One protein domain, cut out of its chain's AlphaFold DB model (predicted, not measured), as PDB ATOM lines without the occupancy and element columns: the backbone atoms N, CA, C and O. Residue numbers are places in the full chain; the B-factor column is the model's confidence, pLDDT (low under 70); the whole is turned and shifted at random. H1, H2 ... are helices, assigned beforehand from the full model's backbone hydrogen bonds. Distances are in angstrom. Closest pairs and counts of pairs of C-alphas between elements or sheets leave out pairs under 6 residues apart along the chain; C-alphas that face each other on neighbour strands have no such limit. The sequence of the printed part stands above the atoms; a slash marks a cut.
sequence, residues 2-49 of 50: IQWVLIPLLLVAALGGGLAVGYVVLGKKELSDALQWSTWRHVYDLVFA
ATOM      1  N   ILE A   2     205.342 244.642 205.626       76.50
ATOM      2  CA  ILE A   2     204.514 243.879 206.594       76.50
ATOM      3  C   ILE A   2     203.144 243.412 206.050       76.50
ATOM      4  O   ILE A   2     202.683 242.325 206.375       76.50
ATOM      5  N   GLN A   3     202.517 244.203 205.170       76.44
ATOM      6  CA  GLN A   3     201.184 243.933 204.610       76.44
ATOM      7  C   GLN A   3     201.122 242.620 203.815       76.44
ATOM      8  O   GLN A   3     200.117 241.923 203.868       76.44
ATOM      9  N   TRP A   4     202.219 242.243 203.154       82.50
ATOM     10  CA  TRP A   4     202.317 240.997 202.389       82.50
ATOM     11  C   TRP A   4     202.291 239.743 203.261       82.50
ATOM     12  O   TRP A   4     201.960 238.676 202.765       82.50
ATOM     13  N   VAL A   5     202.614 239.864 204.549       87.50
ATOM     14  CA  VAL A   5     202.552 238.760 205.518       87.50
ATOM     15  C   VAL A   5     201.233 238.805 206.287       87.50
ATOM     16  O   VAL A   5     200.608 237.778 206.526       87.50
ATOM     17  N   LEU A   6     200.773 240.010 206.626       91.50
ATOM     18  CA  LEU A   6     199.575 240.228 207.434       91.50
ATOM     19  C   LEU A   6     198.288 239.837 206.698       91.50
ATOM     20  O   LEU A   6     197.407 239.234 207.303       91.50
ATOM     21  N   ILE A   7     198.197 240.133 205.397       92.00
ATOM     22  CA  ILE A   7     197.035 239.778 204.570       92.00
ATOM     23  C   ILE A   7     196.841 238.255 204.492       92.00
ATOM     24  O   ILE A   7     195.770 237.797 204.888       92.00
ATOM     25  N   PRO A   8     197.818 237.440 204.045       90.75
ATOM     26  CA  PRO A   8     197.634 235.992 203.998       90.75
ATOM     27  C   PRO A   8     197.464 235.381 205.392       90.75
ATOM     28  O   PRO A   8     196.672 234.458 205.540       90.75
ATOM     29  N   LEU A   9     198.121 235.921 206.425       91.94
ATOM     30  CA  LEU A   9     197.926 235.461 207.802       91.94
ATOM     31  C   LEU A   9     196.483 235.675 208.278       91.94
ATOM     32  O   LEU A   9     195.874 234.756 208.824       91.94
ATOM     33  N   LEU A  10     195.914 236.860 208.037       91.94
ATOM     34  CA  LEU A  10     194.511 237.148 208.338       91.94
ATOM     35  C   LEU A  10     193.564 236.290 207.501       91.94
ATOM     36  O   LEU A  10     192.531 235.871 208.010       91.94
ATOM     37  N   LEU A  11     193.913 235.994 206.249       93.00
ATOM     38  CA  LEU A  11     193.100 235.155 205.370       93.00
ATOM     39  C   LEU A  11     193.048 233.705 205.872       93.00
ATOM     40  O   LEU A  11     191.976 233.111 205.943       93.00
ATOM     41  N   VAL A  12     194.191 233.159 206.294       93.12
ATOM     42  CA  VAL A  12     194.283 231.829 206.913       93.12
ATOM     43  C   VAL A  12     193.550 231.804 208.255       93.12
ATOM     44  O   VAL A  12     192.801 230.866 208.523       93.12
ATOM     45  N   ALA A  13     193.698 232.849 209.073       92.81
ATOM     46  CA  ALA A  13     192.974 232.974 210.336       92.81
ATOM     47  C   ALA A  13     191.456 233.098 210.125       92.81
ATOM     48  O   ALA A  13     190.689 232.504 210.875       92.81
ATOM     49  N   ALA A  14     191.011 233.812 209.090       92.81
ATOM     50  CA  ALA A  14     189.603 233.938 208.733       92.81
ATOM     51  C   ALA A  14     189.031 232.626 208.180       92.81
ATOM     52  O   ALA A  14     187.899 232.281 208.503       92.81
ATOM     53  N   LEU A  15     189.806 231.863 207.404       92.19
ATOM     54  CA  LEU A  15     189.402 230.534 206.936       92.19
ATOM     55  C   LEU A  15     189.312 229.535 208.093       92.19
ATOM     56  O   LEU A  15     188.295 228.864 208.235       92.19
ATOM     57  N   GLY A  16     190.337 229.462 208.945       87.50
ATOM     58  CA  GLY A  16     190.349 228.567 210.104       87.50
ATOM     59  C   GLY A  16     189.299 228.950 211.147       87.50
ATOM     60  O   GLY A  16     188.529 228.106 211.599       87.50
ATOM     61  N   GLY A  17     189.216 230.240 211.479       87.00
ATOM     62  CA  GLY A  17     188.214 230.790 212.385       87.00
ATOM     63  C   GLY A  17     186.798 230.659 211.828       87.00
ATOM     64  O   GLY A  17     185.904 230.240 212.549       87.00
ATOM     65  N   GLY A  18     186.594 230.931 210.539       86.50
ATOM     66  CA  GLY A  18     185.310 230.762 209.857       86.50
ATOM     67  C   GLY A  18     184.853 229.305 209.804       86.50
ATOM     68  O   GLY A  18     183.679 229.041 210.052       86.50
ATOM     69  N   LEU A  19     185.766 228.352 209.573       81.75
ATOM     70  CA  LEU A  19     185.454 226.924 209.676       81.75
ATOM     71  C   LEU A  19     185.096 226.530 211.109       81.75
ATOM     72  O   LEU A  19     184.100 225.845 211.307       81.75
ATOM     73  N   ALA A  20     185.875 226.965 212.102       76.19
ATOM     74  CA  ALA A  20     185.626 226.641 213.506       76.19
ATOM     75  C   ALA A  20     184.288 227.220 213.990       76.19
ATOM     76  O   ALA A  20     183.468 226.509 214.572       76.19
ATOM     77  N   VAL A  21     184.027 228.494 213.689       81.19
ATOM     78  CA  VAL A  21     182.761 229.167 213.999       81.19
ATOM     79  C   VAL A  21     181.613 228.523 213.226       81.19
ATOM     80  O   VAL A  21     180.574 228.259 213.817       81.19
ATOM     81  N   GLY A  22     181.786 228.196 211.944       77.25
ATOM     82  CA  GLY A  22     180.784 227.479 211.156       77.25
ATOM     83  C   GLY A  22     180.462 226.099 211.736       77.25
ATOM     84  O   GLY A  22     179.296 225.742 211.868       77.25
ATOM     85  N   TYR A  23     181.475 225.353 212.170       68.81
ATOM     86  CA  TYR A  23     181.312 224.032 212.774       68.81
ATOM     87  C   TYR A  23     180.548 224.090 214.104       68.81
ATOM     88  O   TYR A  23     179.699 223.241 214.367       68.81
ATOM     89  N   VAL A  24     180.783 225.122 214.914       72.06
ATOM     90  CA  VAL A  24     180.097 225.297 216.204       72.06
ATOM     91  C   VAL A  24     178.707 225.891 216.054       72.06
ATOM     92  O   VAL A  24     177.745 225.384 216.627       72.06
ATOM     93  N   VAL A  25     178.584 226.959 215.269       70.19
ATOM     94  CA  VAL A  25     177.340 227.721 215.131       70.19
ATOM     95  C   VAL A  25     176.349 227.002 214.214       70.19
ATOM     96  O   VAL A  25     175.177 226.907 214.573       70.19
ATOM     97  N   LEU A  26     176.784 226.452 213.069       66.19
ATOM     98  CA  LEU A  26     175.893 225.665 212.201       66.19
ATOM     99  C   LEU A  26     175.769 224.208 212.657       66.19
ATOM    100  O   LEU A  26     174.677 223.648 212.584       66.19
ATOM    101  N   GLY A  27     176.854 223.589 213.132       63.84
ATOM    102  CA  GLY A  27     176.832 222.191 213.576       63.84
ATOM    103  C   GLY A  27     176.170 221.978 214.939       63.84
ATOM    104  O   GLY A  27     175.876 220.836 215.287       63.84
ATOM    105  N   LYS A  28     175.926 223.055 215.711       58.19
ATOM    106  CA  LYS A  28     175.415 223.022 217.099       58.19
ATOM    107  C   LYS A  28     176.211 222.092 218.030       58.19
ATOM    108  O   LYS A  28     175.697 221.662 219.060       58.19
ATOM    109  N   LYS A  29     177.448 221.763 217.658       56.75
ATOM    110  CA  LYS A  29     178.401 221.000 218.464       56.75
ATOM    111  C   LYS A  29     179.289 221.981 219.210       56.75
ATOM    112  O   LYS A  29     179.652 223.024 218.671       56.75
ATOM    113  N   GLU A  30     179.647 221.660 220.447       61.16
ATOM    114  CA  GLU A  30     180.572 222.499 221.201       61.16
ATOM    115  C   GLU A  30     181.933 222.540 220.488       61.16
ATOM    116  O   GLU A  30     182.390 221.540 219.938       61.16
ATOM    117  N   LEU A  31     182.615 223.690 220.502       56.78
ATOM    118  CA  LEU A  31     183.985 223.806 219.964       56.78
ATOM    119  C   LEU A  31     184.914 222.793 220.652       56.78
ATOM    120  O   LEU A  31     185.797 222.220 220.019       56.78
ATOM    121  N   SER A  32     184.630 222.508 221.927       56.69
ATOM    122  CA  SER A  32     185.231 221.441 222.726       56.69
ATOM    123  C   SER A  32     185.027 220.045 222.144       56.69
ATOM    124  O   SER A  32     185.882 219.197 222.344       56.69
ATOM    125  N   ASP A  33     183.940 219.794 221.420       60.28
ATOM    126  CA  ASP A  33     183.613 218.501 220.810       60.28
ATOM    127  C   ASP A  33     184.414 218.285 219.508       60.28
ATOM    128  O   ASP A  33     184.853 217.178 219.212       60.28
ATOM    129  N   ALA A  34     184.694 219.360 218.758       59.41
ATOM    130  CA  ALA A  34     185.597 219.344 217.597       59.41
ATOM    131  C   ALA A  34     187.085 219.267 217.996       59.41
ATOM    132  O   ALA A  34     187.899 218.677 217.281       59.41
ATOM    133  N   LEU A  35     187.433 219.867 219.142       58.69
ATOM    134  CA  LEU A  35     188.750 219.773 219.788       58.69
ATOM    135  C   LEU A  35     188.934 218.473 220.579       58.69
ATOM    136  O   LEU A  35     190.063 218.103 220.906       58.69
ATOM    137  N   GLN A  36     187.846 217.767 220.889       59.12
ATOM    138  CA  GLN A  36     187.908 216.468 221.532       59.12
ATOM    139  C   GLN A  36     188.403 215.427 220.533       59.12
ATOM    140  O   GLN A  36     187.773 215.116 219.522       59.12
ATOM    141  N   TRP A  37     189.524 214.812 220.895       60.28
ATOM    142  CA  TRP A  37     190.119 213.672 220.200       60.28
ATOM    143  C   TRP A  37     189.124 212.514 219.959       60.28
ATOM    144  O   TRP A  37     189.248 211.766 218.992       60.28
ATOM    145  N   SER A  38     188.095 212.405 220.808       64.38
ATOM    146  CA  SER A  38     186.981 211.453 220.704       64.38
ATOM    147  C   SER A  38     186.203 211.562 219.381       64.38
ATOM    148  O   SER A  38     185.964 210.550 218.721       64.38
ATOM    149  N   THR A  39     185.873 212.778 218.931       66.81
ATOM    150  CA  THR A  39     185.095 213.000 217.697       66.81
ATOM    151  C   THR A  39     185.881 212.600 216.456       66.81
ATOM    152  O   THR A  39     185.336 211.975 215.547       66.81
ATOM    153  N   TRP A  40     187.184 212.881 216.433       66.88
ATOM    154  CA  TRP A  40     188.066 212.457 215.345       66.88
ATOM    155  C   TRP A  40     188.216 210.941 215.288       66.88
ATOM    156  O   TRP A  40     188.168 210.377 214.199       66.88
ATOM    157  N   ARG A  41     188.322 210.271 216.445       68.06
ATOM    158  CA  ARG A  41     188.296 208.804 216.519       68.06
ATOM    159  C   ARG A  41     186.993 208.256 215.935       68.06
ATOM    160  O   ARG A  41     187.058 207.306 215.174       68.06
ATOM    161  N   HIS A  42     185.848 208.871 216.239       70.69
ATOM    162  CA  HIS A  42     184.538 208.426 215.758       70.69
ATOM    163  C   HIS A  42     184.355 208.622 214.245       70.69
ATOM    164  O   HIS A  42     183.882 207.724 213.562       70.69
ATOM    165  N   VAL A  43     184.777 209.769 213.702       70.75
ATOM    166  CA  VAL A  43     184.752 210.025 212.250       70.75
ATOM    167  C   VAL A  43     185.737 209.114 211.518       70.75
ATOM    168  O   VAL A  43     185.402 208.590 210.461       70.75
ATOM    169  N   TYR A  44     186.930 208.893 212.075       69.50
ATOM    170  CA  TYR A  44     187.909 207.961 211.519       69.50
ATOM    171  C   TYR A  44     187.367 206.531 211.510       69.50
ATOM    172  O   TYR A  44     187.470 205.855 210.497       69.50
ATOM    173  N   ASP A  45     186.727 206.100 212.597       74.31
ATOM    174  CA  ASP A  45     186.067 204.795 212.671       74.31
ATOM    175  C   ASP A  45     184.939 204.678 211.636       74.31
ATOM    176  O   ASP A  45     184.793 203.637 211.024       74.31
ATOM    177  N   LEU A  46     184.202 205.760 211.349       75.06
ATOM    178  CA  LEU A  46     183.171 205.778 210.303       75.06
ATOM    179  C   LEU A  46     183.743 205.721 208.875       75.06
ATOM    180  O   LEU A  46     183.145 205.114 207.993       75.06
ATOM    181  N   VAL A  47     184.868 206.399 208.632       74.94
ATOM    182  CA  VAL A  47     185.528 206.477 207.314       74.94
ATOM    183  C   VAL A  47     186.316 205.205 207.003       74.94
ATOM    184  O   VAL A  47     186.414 204.813 205.844       74.94
ATOM    185  N   PHE A  48     186.887 204.581 208.031       70.00
ATOM    186  CA  PHE A  48     187.716 203.381 207.929       70.00
ATOM    187  C   PHE A  48     187.027 202.134 208.496       70.00
ATOM    188  O   PHE A  48     187.688 201.108 208.670       70.00
ATOM    189  N   ALA A  49     185.720 202.198 208.768       58.75
ATOM    190  CA  ALA A  49     184.921 201.006 209.014       58.75
ATOM    191  C   ALA A  49     184.991 200.115 207.756       58.75
ATOM    192  O   ALA A  49     184.778 200.632 206.655       58.75
TER     193      ALA A  49
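Overview. This is residues 2 to 49 of the 50 residues of an uncharacterized protein of Paenibacillus odorifer (UniProt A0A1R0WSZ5). A long helix, H1, makes one limb of a wide, open V, and the short H2 and the longer H3 after it make the other limb, with the turn between the limbs at residues 26 to 30. H1 and H3 do not pack on each other; H2 packs on the last part of H1, residues 20 to 24, and most of H1 and H3 stands free. The printed part has 48 residues with three named helices in the order H1, H2, H3 and no named strand, and its class is all helix. It is only just extended, close to loose, with a radius of gyration of the C-alphas of 14.6 A, and the C-alphas span 46 by 23 by 14 A.

Arrangement. H1, residues 3 to 25, touches H2, residues 31 to 35, with residues 20 to 24 alone. The closest C-alphas of H1 and H2 are those of Val 24 and Leu 31, 5.6 A apart, and the two centres are 17.4 A apart. H2 and H3, residues 37 to 47, are close but not clearly touching. Their closest C-alphas, those of Asp 33 and Thr 39, are 6.5 A apart. H1 and H3 are apart, and H3 touches no helix. Every O i to N i+4 pair is within hydrogen-bond range in H2 and H3, and 18 of 19 are in H1.

Along the chain. H1 begins at C-alpha 3, at (201.184, 243.933, 204.610), and ends at C-alpha 25, at (177.340, 227.721, 215.131), 30.7 A from first to last C-alpha. H2, Leu 31 to Leu 35, is 5 residues long and begins at C-alpha 31, at (183.985, 223.806, 219.964). H3, Trp 37 to Val 47, measures 15.5 A from first to last C-alpha and ends at C-alpha 47, at (185.528, 206.477, 207.314).

Size, cuts and confidence. The outline is only just a rod. The two C-alphas farthest apart are those of Ile 2 and Ala 49, 47.2 A apart. Residues 2 to 19 stand free, of which 3 to 19 belong to H1, as do residues 25 to 30 and residues 36 to 49, of which 37 to 47 belong to H3. The link from H1 to H2 is tight, with 5 residues between them, and the link from H2 to H3 is tight, with 1 residue. The printed part has no cut. The mean pLDDT of the printed part is 74.6, and 19 residues are under 70: residue 23, residues 26 to 41, residue 44 and residue 49. The mean pLDDT is 85 in H1, 58 in H2 and 69 in H3.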